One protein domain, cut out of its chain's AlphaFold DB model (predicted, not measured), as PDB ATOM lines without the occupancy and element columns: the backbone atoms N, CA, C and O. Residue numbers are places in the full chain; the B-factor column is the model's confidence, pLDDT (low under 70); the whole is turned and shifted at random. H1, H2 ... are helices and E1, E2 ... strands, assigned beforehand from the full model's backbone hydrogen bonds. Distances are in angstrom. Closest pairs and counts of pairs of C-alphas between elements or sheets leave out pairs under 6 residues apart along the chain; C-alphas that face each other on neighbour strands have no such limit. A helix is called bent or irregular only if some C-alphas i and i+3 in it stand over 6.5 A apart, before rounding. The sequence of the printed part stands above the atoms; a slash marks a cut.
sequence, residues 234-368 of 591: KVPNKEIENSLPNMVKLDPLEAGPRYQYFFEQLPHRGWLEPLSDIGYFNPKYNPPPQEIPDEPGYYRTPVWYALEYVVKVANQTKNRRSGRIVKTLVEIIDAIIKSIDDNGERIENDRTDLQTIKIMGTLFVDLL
ATOM      1  N   LYS A 234      -8.994  52.976 -23.182       90.62
ATOM      2  CA  LYS A 234      -9.002  51.522 -23.458       90.62
ATOM      3  C   LYS A 234      -7.887  51.115 -24.428       90.62
ATOM      4  O   LYS A 234      -7.349  50.014 -24.320       90.62
ATOM      5  N   VAL A 235      -7.584  52.006 -25.369       91.06
ATOM      6  CA  VAL A 235      -6.506  51.935 -26.359       91.06
ATOM      7  C   VAL A 235      -5.908  53.343 -26.437       91.06
ATOM      8  O   VAL A 235      -6.695  54.289 -26.549       91.06
ATOM      9  N   PRO A 236      -4.577  53.515 -26.355       92.75
ATOM     10  CA  PRO A 236      -3.966  54.833 -26.471       92.75
ATOM     11  C   PRO A 236      -4.259  55.442 -27.844       92.75
ATOM     12  O   PRO A 236      -4.377  54.743 -28.848       92.75
ATOM     13  N   ASN A 237      -4.404  56.764 -27.886       89.50
ATOM     14  CA  ASN A 237      -4.480  57.495 -29.146       89.50
ATOM     15  C   ASN A 237      -3.068  57.845 -29.651       89.50
ATOM     16  O   ASN A 237      -2.078  57.656 -28.945       89.50
ATOM     17  N   LYS A 238      -2.977  58.406 -30.862       89.69
ATOM     18  CA  LYS A 238      -1.678  58.674 -31.487       89.69
ATOM     19  C   LYS A 238      -0.818  59.698 -30.737       89.69
ATOM     20  O   LYS A 238       0.397  59.550 -30.709       89.69
ATOM     21  N   GLU A 239      -1.430  60.696 -30.105       89.19
ATOM     22  CA  GLU A 239      -0.695  61.675 -29.294       89.19
ATOM     23  C   GLU A 239      -0.087  61.009 -28.056       89.19
ATOM     24  O   GLU A 239       1.087  61.205 -27.761       89.19
ATOM     25  N   ILE A 240      -0.851  60.135 -27.388       92.88
ATOM     26  CA  ILE A 240      -0.356  59.340 -26.258       92.88
ATOM     27  C   ILE A 240       0.823  58.470 -26.701       92.88
ATOM     28  O   ILE A 240       1.872  58.510 -26.064       92.88
ATOM     29  N   GLU A 241       0.676  57.721 -27.798       93.06
ATOM     30  CA  GLU A 241       1.751  56.881 -28.342       93.06
ATOM     31  C   GLU A 241       3.038  57.671 -28.601       93.06
ATOM     32  O   GLU A 241       4.123  57.218 -28.244       93.06
ATOM     33  N   ASN A 242       2.923  58.863 -29.194       91.31
ATOM     34  CA  ASN A 242       4.071  59.697 -29.538       91.31
ATOM     35  C   ASN A 242       4.744  60.313 -28.298       91.31
ATOM     36  O   ASN A 242       5.962  60.488 -28.281       91.31
ATOM     37  N   SER A 243       3.971  60.633 -27.257       92.06
ATOM     38  CA  SER A 243       4.482  61.223 -26.016       92.06
ATOM     39  C   SER A 243       5.049  60.192 -25.034       92.06
ATOM     40  O   SER A 243       5.893  60.533 -24.203       92.06
ATOM     41  N   LEU A 244       4.609  58.932 -25.097       93.62
ATOM     42  CA  LEU A 244       4.972  57.876 -24.142       93.62
ATOM     43  C   LEU A 244       6.490  57.708 -23.924       93.62
ATOM     44  O   LEU A 244       6.910  57.724 -22.759       93.62
ATOM     45  N   PRO A 245       7.335  57.626 -24.977       93.06
ATOM     46  CA  PRO A 245       8.783  57.497 -24.810       93.06
ATOM     47  C   PRO A 245       9.421  58.645 -24.020       93.06
ATOM     48  O   PRO A 245      10.451  58.449 -23.383       93.06
ATOM     49  N   ASN A 246       8.811  59.833 -24.010       91.19
ATOM     50  CA  ASN A 246       9.290  60.963 -23.215       91.19
ATOM     51  C   ASN A 246       8.794  60.894 -21.765       91.19
ATOM     52  O   ASN A 246       9.578  61.143 -20.845       91.19
ATOM     53  N   MET A 247       7.527  60.514 -21.561       91.31
ATOM     54  CA  MET A 247       6.870  60.510 -20.247       91.31
ATOM     55  C   MET A 247       7.358  59.372 -19.349       91.31
ATOM     56  O   MET A 247       7.617  59.571 -18.158       91.31
ATOM     57  N   VAL A 248       7.456  58.179 -19.934       92.19
ATOM     58  CA  VAL A 248       7.672  56.918 -19.217       92.19
ATOM     59  C   VAL A 248       9.060  56.351 -19.503       92.19
ATOM     60  O   VAL A 248       9.520  55.571 -18.692       92.19
ATOM     61  N   LYS A 249       9.756  56.799 -20.565       91.62
ATOM     62  CA  LYS A 249      11.059  56.282 -21.046       91.62
ATOM     63  C   LYS A 249      11.019  54.796 -21.419       91.62
ATOM     64  O   LYS A 249      10.254  54.015 -20.869       91.62
ATOM     65  N   LEU A 250      11.814  54.411 -22.413       91.81
ATOM     66  CA  LEU A 250      11.883  53.016 -22.863       91.81
ATOM     67  C   LEU A 250      12.777  52.168 -21.956       91.81
ATOM     68  O   LEU A 250      12.401  51.051 -21.612       91.81
ATOM     69  N   ASP A 251      13.931  52.714 -21.569       89.88
ATOM     70  CA  ASP A 251      14.900  52.029 -20.720       89.88
ATOM     71  C   ASP A 251      14.463  52.090 -19.243       89.88
ATOM     72  O   ASP A 251      14.456  53.182 -18.661       89.88
ATOM     73  N   PRO A 252      14.109  50.953 -18.612       87.56
ATOM     74  CA  PRO A 252      13.670  50.921 -17.220       87.56
ATOM     75  C   PRO A 252      14.740  51.405 -16.230       87.56
ATOM     76  O   PRO A 252      14.384  51.831 -15.130       87.56
ATOM     77  N   LEU A 253      16.028  51.377 -16.594       86.69
ATOM     78  CA  LEU A 253      17.112  51.871 -15.744       86.69
ATOM     79  C   LEU A 253      17.175  53.403 -15.701       86.69
ATOM     80  O   LEU A 253      17.561  53.969 -14.679       86.69
ATOM     81  N   GLU A 254      16.748  54.081 -16.769       85.88
ATOM     82  CA  GLU A 254      16.684  55.548 -16.841       85.88
ATOM     83  C   GLU A 254      15.325  56.112 -16.404       85.88
ATOM     84  O   GLU A 254      15.189  57.290 -16.069       85.88
ATOM     85  N   ALA A 255      14.288  55.279 -16.440       78.94
ATOM     86  CA  ALA A 255      12.909  55.732 -16.383       78.94
ATOM     87  C   ALA A 255      12.408  56.157 -14.990       78.94
ATOM     88  O   ALA A 255      11.445  56.925 -14.866       78.94
ATOM     89  N   GLY A 256      13.064  55.671 -13.935       83.69
ATOM     90  CA  GLY A 256      12.731  55.996 -12.551       83.69
ATOM     91  C   GLY A 256      11.306  55.578 -12.134       83.69
ATOM     92  O   GLY A 256      10.679  54.720 -12.761       83.69
ATOM     93  N   PRO A 257      10.745  56.176 -11.067       89.31
ATOM     94  CA  PRO A 257       9.501  55.705 -10.445       89.31
ATOM     95  C   PRO A 257       8.238  55.911 -11.303       89.31
ATOM     96  O   PRO A 257       7.230  55.244 -11.070       89.31
ATOM     97  N   ARG A 258       8.276  56.785 -12.323       90.12
ATOM     98  CA  ARG A 258       7.139  56.970 -13.250       90.12
ATOM     99  C   ARG A 258       6.866  55.721 -14.081       90.12
ATOM    100  O   ARG A 258       5.707  55.420 -14.345       90.12
ATOM    101  N   TYR A 259       7.917  55.002 -14.468       93.75
ATOM    102  CA  TYR A 259       7.809  53.768 -15.241       93.75
ATOM    103  C   TYR A 259       7.089  52.677 -14.479       93.75
ATOM    104  O   TYR A 259       6.111  52.116 -14.970       93.75
ATOM    105  N   GLN A 260       7.539  52.443 -13.247       94.19
ATOM    106  CA  GLN A 260       6.886  51.523 -12.331       94.19
ATOM    107  C   GLN A 260       5.408  51.888 -12.176       94.19
ATOM    108  O   GLN A 260       4.543  51.060 -12.454       94.19
ATOM    109  N   TYR A 261       5.121  53.144 -11.821       94.94
ATOM    110  CA  TYR A 261       3.752  53.605 -11.613       94.94
ATOM    111  C   TYR A 261       2.868  53.370 -12.847       94.94
ATOM    112  O   TYR A 261       1.790  52.793 -12.734       94.94
ATOM    113  N   PHE A 262       3.338  53.754 -14.037       96.12
ATOM    114  CA  PHE A 262       2.585  53.594 -15.280       96.12
ATOM    115  C   PHE A 262       2.185  52.132 -15.536       96.12
ATOM    116  O   PHE A 262       1.006  51.847 -15.741       96.12
ATOM    117  N   PHE A 263       3.136  51.194 -15.489       96.62
ATOM    118  CA  PHE A 263       2.870  49.783 -15.795       96.62
ATOM    119  C   PHE A 263       2.124  49.036 -14.681       96.62
ATOM    120  O   PHE A 263       1.340  48.117 -14.953       96.62
ATOM    121  N   GLU A 264       2.308  49.435 -13.422       94.44
ATOM    122  CA  GLU A 264       1.530  48.895 -12.310       94.44
ATOM    123  C   GLU A 264       0.043  49.237 -12.450       94.44
ATOM    124  O   GLU A 264      -0.802  48.356 -12.253       94.44
ATOM    125  N   GLN A 265      -0.259  50.476 -12.846       94.00
ATOM    126  CA  GLN A 265      -1.626  50.979 -12.983       94.00
ATOM    127  C   GLN A 265      -2.282  50.638 -14.332       94.00
ATOM    128  O   GLN A 265      -3.499  50.769 -14.454       94.00
ATOM    129  N   LEU A 266      -1.522  50.183 -15.338       94.31
ATOM    130  CA  LEU A 266      -2.028  49.948 -16.693       94.31
ATOM    131  C   LEU A 266      -3.115  48.847 -16.731       94.31
ATOM    132  O   LEU A 266      -2.801  47.665 -16.539       94.31
ATOM    133  N   PRO A 267      -4.395  49.182 -17.006       80.00
ATOM    134  CA  PRO A 267      -5.498  48.260 -16.721       80.00
ATOM    135  C   PRO A 267      -5.956  47.447 -17.940       80.00
ATOM    136  O   PRO A 267      -6.532  46.364 -17.805       80.00
ATOM    137  N   HIS A 268      -5.740  47.969 -19.150       90.62
ATOM    138  CA  HIS A 268      -6.398  47.488 -20.361       90.62
ATOM    139  C   HIS A 268      -5.437  46.758 -21.302       90.62
ATOM    140  O   HIS A 268      -4.402  47.292 -21.691       90.62
ATOM    141  N   ARG A 269      -5.833  45.569 -21.782       93.69
ATOM    142  CA  ARG A 269      -5.095  44.810 -22.815       93.69
ATOM    143  C   ARG A 269      -4.966  45.511 -24.170       93.69
ATOM    144  O   ARG A 269      -4.147  45.098 -24.981       93.69
ATOM    145  N   GLY A 270      -5.781  46.537 -24.430       93.50
ATOM    146  CA  GLY A 270      -5.732  47.314 -25.673       93.50
ATOM    147  C   GLY A 270      -4.430  48.098 -25.864       93.50
ATOM    148  O   GLY A 270      -4.175  48.580 -26.959       93.50
ATOM    149  N   TRP A 271      -3.599  48.187 -24.823       96.50
ATOM    150  CA  TRP A 271      -2.282  48.818 -24.870       96.50
ATOM    151  C   TRP A 271      -1.159  47.884 -25.316       96.50
ATOM    152  O   TRP A 271      -0.090  48.378 -25.653       96.50
ATOM    153  N   LEU A 272      -1.377  46.564 -25.350       97.50
ATOM    154  CA  LEU A 272      -0.312  45.612 -25.669       97.50
ATOM    155  C   LEU A 272       0.296  45.880 -27.052       97.50
ATOM    156  O   LEU A 272       1.510  45.975 -27.168       97.50
ATOM    157  N   GLU A 273      -0.537  46.028 -28.086       95.81
ATOM    158  CA  GLU A 273      -0.044  46.254 -29.451       95.81
ATOM    159  C   GLU A 273       0.681  47.606 -29.579       95.81
ATOM    160  O   GLU A 273       1.850  47.588 -29.955       95.81
ATOM    161  N   PRO A 274       0.093  48.758 -29.181       96.44
ATOM    162  CA  PRO A 274       0.803  50.037 -29.266       96.44
ATOM    163  C   PRO A 274       2.117  50.069 -28.479       96.44
ATOM    164  O   PRO A 274       3.116  50.583 -28.969       96.44
ATOM    165  N   LEU A 275       2.156  49.494 -27.270       97.56
ATOM    166  CA  LEU A 275       3.385  49.452 -26.468       97.56
ATOM    167  C   LEU A 275       4.452  48.539 -27.081       97.56
ATOM    168  O   LEU A 275       5.644  48.844 -26.986       97.56
ATOM    169  N   SER A 276       4.030  47.453 -27.733       96.81
ATOM    170  CA  SER A 276       4.919  46.583 -28.500       96.81
ATOM    171  C   SER A 276       5.515  47.323 -29.696       96.81
ATOM    172  O   SER A 276       6.732  47.306 -29.862       96.81
ATOM    173  N   ASP A 277       4.687  48.029 -30.471       96.00
ATOM    174  CA  ASP A 277       5.117  48.798 -31.645       96.00
ATOM    175  C   ASP A 277       6.087  49.935 -31.266       96.00
ATOM    176  O   ASP A 277       7.024  50.233 -32.006       96.00
ATOM    177  N   ILE A 278       5.901  50.544 -30.089       96.25
ATOM    178  CA  ILE A 278       6.806  51.566 -29.533       96.25
ATOM    179  C   ILE A 278       8.140  50.956 -29.049       96.25
ATOM    180  O   ILE A 278       9.161  51.644 -29.026       96.25
ATOM    181  N   GLY A 279       8.160  49.668 -28.688       96.75
ATOM    182  CA  GLY A 279       9.372  48.943 -28.297       96.75
ATOM    183  C   GLY A 279       9.580  48.758 -26.790       96.75
ATOM    184  O   GLY A 279      10.690  48.423 -26.380       96.75
ATOM    185  N   TYR A 280       8.542  48.922 -25.959       97.00
ATOM    186  CA  TYR A 280       8.637  48.721 -24.499       97.00
ATOM    187  C   TYR A 280       8.975  47.283 -24.087       97.00
ATOM    188  O   TYR A 280       9.495  47.064 -22.994       97.00
ATOM    189  N   PHE A 281       8.686  46.313 -24.955       97.00
ATOM    190  CA  PHE A 281       8.980  44.893 -24.738       97.00
ATOM    191  C   PHE A 281      10.229  44.430 -25.498       97.00
ATOM    192  O   PHE A 281      10.447  43.233 -25.650       97.00
ATOM    193  N   ASN A 282      11.037  45.364 -26.016       95.56
ATOM    194  CA  ASN A 282      12.269  45.012 -26.709       95.56
ATOM    195  C   ASN A 282      13.285  44.433 -25.700       95.56
ATOM    196  O   ASN A 282      13.647  45.138 -24.757       95.56
ATOM    197  N   PRO A 283      13.786  43.201 -25.907       94.44
ATOM    198  CA  PRO A 283      14.731  42.541 -25.004       94.44
ATOM    199  C   PRO A 283      16.027  43.303 -24.728       94.44
ATOM    200  O   PRO A 283      16.631  43.089 -23.683       94.44
ATOM    201  N   LYS A 284      16.426  44.241 -25.599       92.06
ATOM    202  CA  LYS A 284      17.571  45.130 -25.335       92.06
ATOM    203  C   LYS A 284      17.396  45.996 -24.076       92.06
ATOM    204  O   LYS A 284      18.367  46.548 -23.582       92.06
ATOM    205  N   TYR A 285      16.157  46.144 -23.598       91.94
ATOM    206  CA  TYR A 285      15.805  46.852 -22.366       91.94
ATOM    207  C   TYR A 285      15.526  45.908 -21.188       91.94
ATOM    208  O   TYR A 285      15.064  46.368 -20.146       91.94
ATOM    209  N   ASN A 286      15.780  44.600 -21.331       93.38
ATOM    210  CA  ASN A 286      15.740  43.668 -20.208       93.38
ATOM    211  C   ASN A 286      16.796  44.107 -19.179       93.38
ATOM    212  O   ASN A 286      17.985  44.083 -19.502       93.38
ATOM    213  N   PRO A 287      16.404  44.540 -17.968       91.81
ATOM    214  CA  PRO A 287      17.356  45.130 -17.049       91.81
ATOM    215  C   PRO A 287      18.290  44.046 -16.486       91.81
ATOM    216  O   PRO A 287      17.800  43.089 -15.876       91.81
ATOM    217  N   PRO A 288      19.619  44.171 -16.642       91.06
ATOM    218  CA  PRO A 288      20.557  43.220 -16.063       91.06
ATOM    219  C   PRO A 288      20.620  43.361 -14.530       91.06
ATOM    220  O   PRO A 288      20.254  44.410 -13.983       91.06
ATOM    221  N   PRO A 289      21.116  42.337 -13.813       90.44
ATOM    222  CA  PRO A 289      21.429  42.431 -12.395       90.44
ATOM    223  C   PRO A 289      22.421  43.569 -12.153       90.44
ATOM    224  O   PRO A 289      23.379  43.745 -12.903       90.44
ATOM    225  N   GLN A 290      22.189  44.350 -11.103       89.31
ATOM    226  CA  GLN A 290      23.024  45.495 -10.752       89.31
ATOM    227  C   GLN A 290      23.744  45.223  -9.442       89.31
ATOM    228  O   GLN A 290      23.098  44.876  -8.453       89.31
ATOM    229  N   GLU A 291      25.059  45.408  -9.422       89.75
ATOM    230  CA  GLU A 291      25.825  45.354  -8.180       89.75
ATOM    231  C   GLU A 291      25.381  46.484  -7.239       89.75
ATOM    232  O   GLU A 291      25.052  47.596  -7.670       89.75
ATOM    233  N   ILE A 292      25.313  46.184  -5.946       90.19
ATOM    234  CA  ILE A 292      24.934  47.154  -4.922       90.19
ATOM    235  C   ILE A 292      26.172  48.020  -4.613       90.19
ATOM    236  O   ILE A 292      27.193  47.462  -4.217       90.19
ATOM    237  N   PRO A 293      26.110  49.364  -4.759       88.50
ATOM    238  CA  PRO A 293      27.289  50.242  -4.685       88.50
ATOM    239  C   PRO A 293      28.155  50.099  -3.426       88.50
ATOM    240  O   PRO A 293      29.362  50.311  -3.496       88.50
ATOM    241  N   ASP A 294      27.547  49.721  -2.299       90.06
ATOM    242  CA  ASP A 294      28.208  49.609  -0.993       90.06
ATOM    243  C   ASP A 294      28.414  48.150  -0.532       90.06
ATOM    244  O   ASP A 294      28.924  47.913   0.563       90.06
ATOM    245  N   GLU A 295      28.048  47.161  -1.357       90.12
ATOM    246  CA  GLU A 295      28.142  45.730  -1.033       90.12
ATOM    247  C   GLU A 295      28.730  44.933  -2.214       90.12
ATOM    248  O   GLU A 295      27.996  44.266  -2.948       90.12
ATOM    249  N   PRO A 296      30.063  44.973  -2.415       86.06
ATOM    250  CA  PRO A 296      30.709  44.267  -3.517       86.06
ATOM    251  C   PRO A 296      30.390  42.769  -3.511       86.06
ATOM    252  O   PRO A 296      30.488  42.102  -2.478       86.06
ATOM    253  N   GLY A 297      30.018  42.239  -4.672       84.69
ATOM    254  CA  GLY A 297      29.571  40.856  -4.838       84.69
ATOM    255  C   GLY A 297      28.090  40.604  -4.527       84.69
ATOM    256  O   GLY A 297      27.608  39.508  -4.818       84.69
ATOM    257  N   TYR A 298      27.352  41.588  -4.001       86.00
ATOM    258  CA  TYR A 298      25.899  41.514  -3.848       86.00
ATOM    259  C   TYR A 298      25.204  42.235  -4.998       86.00
ATOM    260  O   TYR A 298      25.536  43.365  -5.356       86.00
ATOM    261  N   TYR A 299      24.200  41.577  -5.570       87.62
ATOM    262  CA  TYR A 299      23.472  42.067  -6.734       87.62
ATOM    263  C   TYR A 299      21.988  42.217  -6.408       87.62
ATOM    264  O   TYR A 299      21.387  41.368  -5.752       87.62
ATOM    265  N   ARG A 300      21.377  43.285  -6.922       88.12
ATOM    266  CA  ARG A 300      19.923  43.435  -7.001       88.12
ATOM    267  C   ARG A 300      19.456  43.081  -8.409       88.12
ATOM    268  O   ARG A 300      20.020  43.577  -9.381       88.12
ATOM    269  N   THR A 301      18.389  42.296  -8.526       89.00
ATOM    270  CA  THR A 301      17.734  42.039  -9.817       89.00
ATOM    271  C   THR A 301      16.600  43.045 -10.037       89.00
ATOM    272  O   THR A 301      15.593  42.987  -9.316       89.00
ATOM    273  N   PRO A 302      16.713  43.984 -10.996       91.25
ATOM    274  CA  PRO A 302      15.652  44.952 -11.246       91.25
ATOM    275  C   PRO A 302      14.398  44.289 -11.835       91.25
ATOM    276  O   PRO A 302      14.466  43.264 -12.513       91.25
ATOM    277  N   VAL A 303      13.235  44.893 -11.576       91.88
ATOM    278  CA  VAL A 303      11.953  44.465 -12.158       91.88
ATOM    279  C   VAL A 303      11.773  45.101 -13.529       91.88
ATOM    280  O   VAL A 303      11.901  46.317 -13.670       91.88
ATOM    281  N   TRP A 304      11.371  44.305 -14.516       95.75
ATOM    282  CA  TRP A 304      10.901  44.820 -15.797       95.75
ATOM    283  C   TRP A 304       9.376  45.007 -15.771       95.75
ATOM    284  O   TRP A 304       8.619  44.154 -16.230       95.75
ATOM    285  N   TYR A 305       8.894  46.119 -15.202       96.06
ATOM    286  CA  TYR A 305       7.450  46.338 -14.983       96.06
ATOM    287  C   TYR A 305       6.603  46.274 -16.267       96.06
ATOM    288  O   TYR A 305       5.438  45.873 -16.217       96.06
ATOM    289  N   ALA A 306       7.178  46.595 -17.433       97.06
ATOM    290  CA  ALA A 306       6.506  46.377 -18.713       97.06
ATOM    291  C   ALA A 306       6.119  44.909 -18.924       97.06
ATOM    292  O   ALA A 306       4.997  44.623 -19.341       97.06
ATOM    293  N   LEU A 307       7.003  43.973 -18.582       97.25
ATOM    294  CA  LEU A 307       6.739  42.546 -18.716       97.25
ATOM    295  C   LEU A 307       5.735  42.042 -17.657       97.25
ATOM    296  O   LEU A 307       4.910  41.182 -17.968       97.25
ATOM    297  N   GLU A 308       5.672  42.646 -16.464       95.62
ATOM    298  CA  GLU A 308       4.576  42.386 -15.507       95.62
ATOM    299  C   GLU A 308       3.204  42.751 -16.076       95.62
ATOM    300  O   GLU A 308       2.226  42.019 -15.889       95.62
ATOM    301  N   TYR A 309       3.115  43.863 -16.809       97.19
ATOM    302  CA  TYR A 309       1.898  44.201 -17.539       97.19
ATOM    303  C   TYR A 309       1.563  43.139 -18.599       97.19
ATOM    304  O   TYR A 309       0.405  42.725 -18.695       97.19
ATOM    305  N   VAL A 310       2.553  42.625 -19.335       97.88
ATOM    306  CA  VAL A 310       2.330  41.532 -20.297       97.88
ATOM    307  C   VAL A 310       1.773  40.289 -19.596       97.88
ATOM    308  O   VAL A 310       0.801  39.716 -20.083       97.88
ATOM    309  N   VAL A 311       2.281  39.922 -18.412       96.69
ATOM    310  CA  VAL A 311       1.720  38.827 -17.592       96.69
ATOM    311  C   VAL A 311       0.249  39.090 -17.239       96.69
ATOM    312  O   VAL A 311      -0.586  38.185 -17.342       96.69
ATOM    313  N   LYS A 312      -0.121  40.324 -16.858       95.44
ATOM    314  CA  LYS A 312      -1.531  40.694 -16.604       95.44
ATOM    315  C   LYS A 312      -2.391  40.487 -17.858       95.44
ATOM    316  O   LYS A 312      -3.466  39.890 -17.769       95.44
ATOM    317  N   VAL A 313      -1.922  40.926 -19.027       95.25
ATOM    318  CA  VAL A 313      -2.640  40.765 -20.307       95.25
ATOM    319  C   VAL A 313      -2.760  39.297 -20.719       95.25
ATOM    320  O   VAL A 313      -3.830  38.855 -21.152       95.25
ATOM    321  N   ALA A 314      -1.697  38.520 -20.540       94.81
ATOM    322  CA  ALA A 314      -1.668  37.091 -20.818       94.81
ATOM    323  C   ALA A 314      -2.721  36.351 -19.970       94.81
ATOM    324  O   ALA A 314      -3.561  35.613 -20.490       94.81
ATOM    325  N   ASN A 315      -2.823  36.690 -18.682       92.62
ATOM    326  CA  ASN A 315      -3.860  36.162 -17.793       92.62
ATOM    327  C   ASN A 315      -5.296  36.524 -18.227       92.62
ATOM    328  O   ASN A 315      -6.203  35.703 -18.091       92.62
ATOM    329  N   GLN A 316      -5.519  37.712 -18.797       89.88
ATOM    330  CA  GLN A 316      -6.821  38.122 -19.353       89.88
ATOM    331  C   GLN A 316      -7.169  37.425 -20.684       89.88
ATOM    332  O   GLN A 316      -8.285  37.570 -21.197       89.88
ATOM    333  N   THR A 317      -6.216  36.706 -21.279       83.88
ATOM    334  CA  THR A 317      -6.372  36.002 -22.560       83.88
ATOM    335  C   THR A 317      -6.196  34.492 -22.451       83.88
ATOM    336  O   THR A 317      -6.143  33.820 -23.483       83.88
ATOM    337  N   LYS A 318      -6.214  33.951 -21.223       79.94
ATOM    338  CA  LYS A 318      -6.160  32.510 -20.948       79.94
ATOM    339  C   LYS A 318      -7.049  31.711 -21.901       79.94
ATOM    340  O   LYS A 318      -8.210  32.053 -22.133       79.94
ATOM    341  N   ASN A 319      -6.484  30.629 -22.432       70.69
ATOM    342  CA  ASN A 319      -7.145  29.662 -23.315       70.69
ATOM    343  C   ASN A 319      -7.603  30.208 -24.681       70.69
ATOM    344  O   ASN A 319      -8.312  29.514 -25.413       70.69
ATOM    345  N   ARG A 320      -7.189  31.420 -25.080       78.94
ATOM    346  CA  ARG A 320      -7.379  31.888 -26.460       78.94
ATOM    347  C   ARG A 320      -6.303  31.296 -27.362       78.94
ATOM    348  O   ARG A 320      -5.116  31.431 -27.092       78.94
ATOM    349  N   ARG A 321      -6.733  30.669 -28.460       76.56
ATOM    350  CA  ARG A 321      -5.831  30.024 -29.429       76.56
ATOM    351  C   ARG A 321      -5.257  30.978 -30.471       76.56
ATOM    352  O   ARG A 321      -4.195  30.720 -31.015       76.56
ATOM    353  N   SER A 322      -5.969  32.057 -30.782       83.00
ATOM    354  CA  SER A 322      -5.627  32.928 -31.903       83.00
ATOM    355  C   SER A 322      -6.110  34.356 -31.681       83.00
ATOM    356  O   SER A 322      -7.043  34.616 -30.916       83.00
ATOM    357  N   GLY A 323      -5.493  35.282 -32.402       88.50
ATOM    358  CA  GLY A 323      -5.798  36.705 -32.359       88.50
ATOM    359  C   GLY A 323      -4.521  37.522 -32.262       88.50
ATOM    360  O   GLY A 323      -3.464  36.997 -31.918       88.50
ATOM    361  N   ARG A 324      -4.628  38.815 -32.563       91.94
ATOM    362  CA  ARG A 324      -3.461  39.693 -32.627       91.94
ATOM    363  C   ARG A 324      -2.727  39.791 -31.287       91.94
ATOM    364  O   ARG A 324      -1.525  39.592 -31.269       91.94
ATOM    365  N   ILE A 325      -3.460  39.885 -30.173       93.12
ATOM    366  CA  ILE A 325      -2.884  39.821 -28.818       93.12
ATOM    367  C   ILE A 325      -2.064  38.541 -28.595       93.12
ATOM    368  O   ILE A 325      -0.936  38.624 -28.133       93.12
ATOM    369  N   VAL A 326      -2.603  37.362 -28.933       94.62
ATOM    370  CA  VAL A 326      -1.896  36.081 -28.734       94.62
ATOM    371  C   VAL A 326      -0.624  36.033 -29.581       94.62
ATOM    372  O   VAL A 326       0.419  35.621 -29.086       94.62
ATOM    373  N   LYS A 327      -0.695  36.513 -30.828       95.56
ATOM    374  CA  LYS A 327       0.470  36.631 -31.707       95.56
ATOM    375  C   LYS A 327       1.540  37.547 -31.097       95.56
ATOM    376  O   LYS A 327       2.690  37.138 -31.022       95.56
ATOM    377  N   THR A 328       1.152  38.714 -30.587       97.25
ATOM    378  CA  THR A 328       2.073  39.647 -29.921       97.25
ATOM    379  C   THR A 328       2.706  39.039 -28.665       97.25
ATOM    380  O   THR A 328       3.894  39.226 -28.439       97.25
ATOM    381  N   LEU A 329       1.962  38.264 -27.865       97.31
ATOM    382  CA  LEU A 329       2.533  37.557 -26.707       97.31
ATOM    383  C   LEU A 329       3.616  36.552 -27.124       97.31
ATOM    384  O   LEU A 329       4.671  36.509 -26.495       97.31
ATOM    385  N   VAL A 330       3.366  35.768 -28.179       96.75
ATOM    386  CA  VAL A 330       4.354  34.823 -28.728       96.75
ATOM    387  C   VAL A 330       5.571  35.573 -29.267       96.75
ATOM    388  O   VAL A 330       6.688  35.196 -28.950       96.75
ATOM    389  N   GLU A 331       5.381  36.671 -30.003       97.62
ATOM    390  CA  GLU A 331       6.483  37.498 -30.521       97.62
ATOM    391  C   GLU A 331       7.361  38.076 -29.401       97.62
ATOM    392  O   GLU A 331       8.584  38.078 -29.530       97.62
ATOM    393  N   ILE A 332       6.762  38.521 -28.290       98.25
ATOM    394  CA  ILE A 332       7.499  39.009 -27.114       98.25
ATOM    395  C   ILE A 332       8.317  37.878 -26.480       98.25
ATOM    396  O   ILE A 332       9.501  38.067 -26.207       98.25
ATOM    397  N   ILE A 333       7.709  36.703 -26.272       97.94
ATOM    398  CA  ILE A 333       8.413  35.524 -25.750       97.94
ATOM    399  C   ILE A 333       9.600  35.182 -26.653       97.94
ATOM    400  O   ILE A 333      10.734  35.105 -26.185       97.94
ATOM    401  N   ASP A 334       9.349  35.034 -27.950       97.75
ATOM    402  CA  ASP A 334      10.350  34.672 -28.948       97.75
ATOM    403  C   ASP A 334      11.497  35.678 -29.025       97.75
ATOM    404  O   ASP A 334      12.648  35.290 -29.230       97.75
ATOM    405  N   ALA A 335      11.200  36.966 -28.864       97.12
ATOM    406  CA  ALA A 335      12.221  37.996 -28.803       97.12
ATOM    407  C   ALA A 335      13.101  37.816 -27.556       97.12
ATOM    408  O   ALA A 335      14.324  37.830 -27.672       97.12
ATOM    409  N   ILE A 336      12.499  37.603 -26.379       96.75
ATOM    410  CA  ILE A 336      13.234  37.438 -25.115       96.75
ATOM    411  C   ILE A 336      14.127  36.194 -25.158       96.75
ATOM    412  O   ILE A 336      15.311  36.289 -24.839       96.75
ATOM    413  N   ILE A 337      13.606  35.041 -25.594       95.62
ATOM    414  CA  ILE A 337      14.383  33.787 -25.599       95.62
ATOM    415  C   ILE A 337      15.564  33.819 -26.582       95.62
ATOM    416  O   ILE A 337      16.539  33.101 -26.373       95.62
ATOM    417  N   LYS A 338      15.480  34.623 -27.654       94.62
ATOM    418  CA  LYS A 338      16.527  34.763 -28.685       94.62
ATOM    419  C   LYS A 338      17.509  35.900 -28.386       94.62
ATOM    420  O   LYS A 338      18.470  36.073 -29.131       94.62
ATOM    421  N   SER A 339      17.259  36.687 -27.343       92.38
ATOM    422  CA  SER A 339      18.052  37.872 -27.036       92.38
ATOM    423  C   SER A 339      19.434  37.521 -26.499       92.38
ATOM    424  O   SER A 339      19.572  36.739 -25.557       92.38
ATOM    425  N   ILE A 340      20.435  38.198 -27.049       89.62
ATOM    426  CA  ILE A 340      21.824  38.224 -26.588       89.62
ATOM    427  C   ILE A 340      22.253  39.685 -26.425       89.62
ATOM    428  O   ILE A 340      21.704  40.567 -27.086       89.62
ATOM    429  N   ASP A 341      23.183  39.936 -25.515       85.69
ATOM    430  CA  ASP A 341      23.815  41.230 -25.308       85.69
ATOM    431  C   ASP A 341      24.933  41.480 -26.339       85.69
ATOM    432  O   ASP A 341      25.200  40.659 -27.224       85.69
ATOM    433  N   ASP A 342      25.605  42.624 -26.214       83.88
ATOM    434  CA  ASP A 342      26.698  43.017 -27.108       83.88
ATOM    435  C   ASP A 342      27.922  42.080 -27.031       83.88
ATOM    436  O   ASP A 342      28.744  42.062 -27.949       83.88
ATOM    437  N   ASN A 343      28.038  41.273 -25.970       84.31
ATOM    438  CA  ASN A 343      29.086  40.264 -25.801       84.31
ATOM    439  C   ASN A 343      28.683  38.898 -26.378       84.31
ATOM    440  O   ASN A 343      29.473  37.952 -26.341       84.31
ATOM    441  N   GLY A 344      27.469  38.778 -26.922       85.69
ATOM    442  CA  GLY A 344      26.909  37.507 -27.367       85.69
ATOM    443  C   GLY A 344      26.439  36.615 -26.217       85.69
ATOM    444  O   GLY A 344      26.170  35.433 -26.438       85.69
ATOM    445  N   GLU A 345      26.334  37.159 -25.004       87.19
ATOM    446  CA  GLU A 345      25.851  36.460 -23.821       87.19
ATOM    447  C   GLU A 345      24.368  36.741 -23.587       87.19
ATOM    448  O   GLU A 345      23.798  37.743 -24.010       87.19
ATOM    449  N   ARG A 346      23.685  35.826 -22.906       89.50
ATOM    450  CA  ARG A 346      22.289  36.036 -22.534       89.50
ATOM    451  C   ARG A 346      22.206  37.013 -21.362       89.50
ATOM    452  O   ARG A 346      22.890  36.834 -20.361       89.50
ATOM    453  N   ILE A 347      21.265  37.952 -21.426       88.31
ATOM    454  CA  ILE A 347      20.943  38.824 -20.289       88.31
ATOM    455  C   ILE A 347      20.208  37.998 -19.219       88.31
ATOM    456  O   ILE A 347      19.017  37.706 -19.356       88.31
ATOM    457  N   GLU A 348      20.914  37.592 -18.165       89.38
ATOM    458  CA  GLU A 348      20.334  36.831 -17.052       89.38
ATOM    459  C   GLU A 348      19.504  37.728 -16.127       89.38
ATOM    460  O   GLU A 348      20.048  38.573 -15.430       89.38
ATOM    461  N   ASN A 349      18.190  37.515 -16.052       92.56
ATOM    462  CA  ASN A 349      17.331  38.141 -15.046       92.56
ATOM    463  C   ASN A 349      16.250  37.134 -14.632       92.56
ATOM    464  O   ASN A 349      15.341  36.834 -15.404       92.56
ATOM    465  N   ASP A 350      16.338  36.612 -13.406       91.12
ATOM    466  CA  ASP A 350      15.455  35.545 -12.922       91.12
ATOM    467  C   ASP A 350      13.978  35.973 -12.856       91.12
ATOM    468  O   ASP A 350      13.076  35.155 -13.046       91.12
ATOM    469  N   ARG A 351      13.714  37.270 -12.657       93.12
ATOM    470  CA  ARG A 351      12.357  37.832 -12.689       93.12
ATOM    471  C   ARG A 351      11.809  37.880 -14.107       93.12
ATOM    472  O   ARG A 351      10.657  37.498 -14.312       93.12
ATOM    473  N   THR A 352      12.620  38.302 -15.077       95.50
ATOM    474  CA  THR A 352      12.260  38.259 -16.503       95.50
ATOM    475  C   THR A 352      11.986  36.823 -16.941       95.50
ATOM    476  O   THR A 352      10.992  36.565 -17.624       95.50
ATOM    477  N   ASP A 353      12.801  35.873 -16.487       95.75
ATOM    478  CA  ASP A 353      12.647  34.447 -16.785       95.75
ATOM    479  C   ASP A 353      11.328  33.907 -16.246       95.75
ATOM    480  O   ASP A 353      10.528  33.340 -16.995       95.75
ATOM    481  N   LEU A 354      11.057  34.161 -14.965       96.19
ATOM    482  CA  LEU A 354       9.812  33.772 -14.317       96.19
ATOM    483  C   LEU A 354       8.592  34.365 -15.029       96.19
ATOM    484  O   LEU A 354       7.615  33.661 -15.278       96.19
ATOM    485  N   GLN A 355       8.623  35.656 -15.358       97.00
ATOM    486  CA  GLN A 355       7.514  36.320 -16.046       97.00
ATOM    487  C   GLN A 355       7.307  35.751 -17.453       97.00
ATOM    488  O   GLN A 355       6.169  35.500 -17.847       97.00
ATOM    489  N   THR A 356       8.390  35.471 -18.177       97.69
ATOM    490  CA  THR A 356       8.348  34.847 -19.506       97.69
ATOM    491  C   THR A 356       7.713  33.456 -19.439       97.69
ATOM    492  O   THR A 356       6.785  33.164 -20.198       97.69
ATOM    493  N   ILE A 357       8.122  32.625 -18.474       97.50
ATOM    494  CA  ILE A 357       7.546  31.290 -18.245       97.50
ATOM    495  C   ILE A 357       6.072  31.396 -17.828       97.50
ATOM    496  O   ILE A 357       5.240  30.650 -18.341       97.50
ATOM    497  N   LYS A 358       5.701  32.370 -16.990       96.69
ATOM    498  CA  LYS A 358       4.293  32.636 -16.643       96.69
ATOM    499  C   LYS A 358       3.448  32.983 -17.863       96.69
ATOM    500  O   LYS A 358       2.324  32.500 -17.975       96.69
ATOM    501  N   ILE A 359       3.966  33.789 -18.794       96.81
ATOM    502  CA  ILE A 359       3.253  34.102 -20.041       96.81
ATOM    503  C   ILE A 359       3.056  32.811 -20.847       96.81
ATOM    504  O   ILE A 359       1.917  32.514 -21.215       96.81
ATOM    505  N   MET A 360       4.101  31.991 -21.031       95.81
ATOM    506  CA  MET A 360       3.989  30.665 -21.668       95.81
ATOM    507  C   MET A 360       2.924  29.790 -20.977       95.81
ATOM    508  O   MET A 360       2.087  29.174 -21.641       95.81
ATOM    509  N   GLY A 361       2.879  29.824 -19.643       93.94
ATOM    510  CA  GLY A 361       1.902  29.150 -18.782       93.94
ATOM    511  C   GLY A 361       0.449  29.609 -18.941       93.94
ATOM    512  O   GLY A 361      -0.455  28.964 -18.411       93.94
ATOM    513  N   THR A 362       0.176  30.662 -19.715       92.44
ATOM    514  CA  THR A 362      -1.195  31.090 -20.059       92.44
ATOM    515  C   THR A 362      -1.595  30.792 -21.504       92.44
ATOM    516  O   THR A 362      -2.792  30.729 -21.806       92.44
ATOM    517  N   LEU A 363      -0.616  30.584 -22.393       91.62
ATOM    518  CA  LEU A 363      -0.846  30.320 -23.814       91.62
ATOM    519  C   LEU A 363      -1.429  28.927 -24.039       91.62
ATOM    520  O   LEU A 363      -1.237  28.021 -23.228       91.62
ATOM    521  N   PHE A 364      -2.144  28.739 -25.151       91.62
ATOM    522  CA  PHE A 364      -2.562  27.401 -25.564       91.62
ATOM    523  C   PHE A 364      -1.327  26.546 -25.871       91.62
ATOM    524  O   PHE A 364      -0.391  27.026 -26.504       91.62
ATOM    525  N   VAL A 365      -1.333  25.284 -25.443       91.75
ATOM    526  CA  VAL A 365      -0.137  24.432 -25.480       91.75
ATOM    527  C   VAL A 365       0.372  24.182 -26.909       91.75
ATOM    528  O   VAL A 365       1.574  24.061 -27.103       91.75
ATOM    529  N   ASP A 366      -0.497  24.197 -27.929       91.19
ATOM    530  CA  ASP A 366      -0.076  24.090 -29.343       91.19
ATOM    531  C   ASP A 366       0.812  25.249 -29.823       91.19
ATOM    532  O   ASP A 366       1.419  25.141 -30.881       91.19
ATOM    533  N   LEU A 367       0.875  26.359 -29.080       93.62
ATOM    534  CA  LEU A 367       1.773  27.480 -29.372       93.62
ATOM    535  C   LEU A 367       3.154  27.297 -28.730       93.62
ATOM    536  O   LEU A 367       4.033  28.137 -28.915       93.62
ATOM    537  N   LEU A 368       3.345  26.243 -27.931       95.06
ATOM    538  CA  LEU A 368       4.633  25.937 -27.338       95.06
ATOM    539  C   LEU A 368       5.468  25.089 -28.293       95.06
ATOM    540  O   LEU A 368       5.042  24.034 -28.754       95.06
TER     541      LEU A 368
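What this domain is: This is residues 234 to 368 of the 591 residues of an uncharacterized protein of Candidatus Poribacteria bacterium (UniProt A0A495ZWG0). Picture a helical body in which H3, H5 and H7 lie side by side as a row with H5 in the middle, while H4 and H6 cover one side of the row and H1 packs on H4; the hairpin of E1 and E2, residues 290 to 300, sticks out as an arm at one end. The short H2 sits at the turn between H1 and H3. The printed part has 135 residues, with seven named helices and two named strands in the order H1, H2, H3, H4, E1, E2, H5, H6, H7; the sheet, E1 - E2, is antiparallel and the class is mostly helix. The whole is compact, with a radius of gyration of the C-alphas of 15.3 A, and its C-alphas span 47 by 37 by 25 A.

How they stand to each other: Look first at E1, residues 290 to 292, and E2, residues 295 to 300, a hairpin of antiparallel neighbours with 133 degrees between their directions. Here N 290 and O 300 are 2.9 A apart and N 300 and O 290 2.8 A apart, both within hydrogen-bond range. A tight link leads from E2 to H5, residues 305 to 315, the hub, which touches four other helices. H7, residues 350 to 360, touches H5 at a shallow tilt of 24 degrees, the same way; their closest C-alphas, those of Val 311 and Ile 359, are 5.5 A apart. H3, residues 257 to 265, also touches H5, at a shallow tilt of 6 degrees, the same way; the closest C-alphas are those of Phe 263 and Ala 306, at 5.8 A. H6, residues 324 to 338, forms a helical hairpin with H7, opposite ways at a steep tilt of 38 degrees; look at Ile 333 and Thr 356, whose C-alphas are the closest at 6.3 A. With residues 326 to 329 alone H6 only just touches H5, with 3 pairs of C-alphas within 8 A, the closest those of Ala 314 and Leu 329 at 7.2 A. H4, residues 269 to 278, touches residues 325 to 328 of H6, the closest C-alphas being those of Glu 273 and Thr 328 at 7.0 A. H4 also only just touches H5, with 3 such pairs, the closest those of Arg 269 and Val 313 at 5.4 A. H1, residues 238 to 247, touches H4 at a steep tilt of 69 degrees, only just short of about perpendicular; the C-alphas of Glu 241 and Pro 274 are closest at 7.0 A. H2, residues 252 to 255, touches no helix. Helix packing is mostly crossed. Every O i to N i+4 pair is within hydrogen-bond range in H3, H5, H6 and H7, against 4 of 6 in H1 and 4 of 6 in H4; H2 is too short for such a pair.

Where its parts are: Find C-alpha 238 at (-1.678, 58.674, -31.487), where H1 begins; it measures 14.2 A and is irregular, with C-alphas 242 and 245 7.0 A apart. H2 measures 4.9 A and H3 12.4 A. H4, 15.2 A, is only just irregular: C-alphas 270 and 273 are 6.9 A apart. E1 measures 6.4 A and E2 10.4 A. H5 runs 15.5 A from C-alpha 305 at (7.450, 46.338, -14.983). H6, the longest helix, measures 21.0 A. H7, 15.2 A, ends with C-alpha 360 at (3.989, 30.665, -21.668).

The domain as a whole: The two C-alphas farthest apart, those of Asp 294 and Ser 322, are 48.8 A apart. The printed part has no cut. The links from H4 to E1 and from H6 to H7 are long, with 11 residues each. The mean pLDDT of the printed part is 92.0, and no printed residue is under 70.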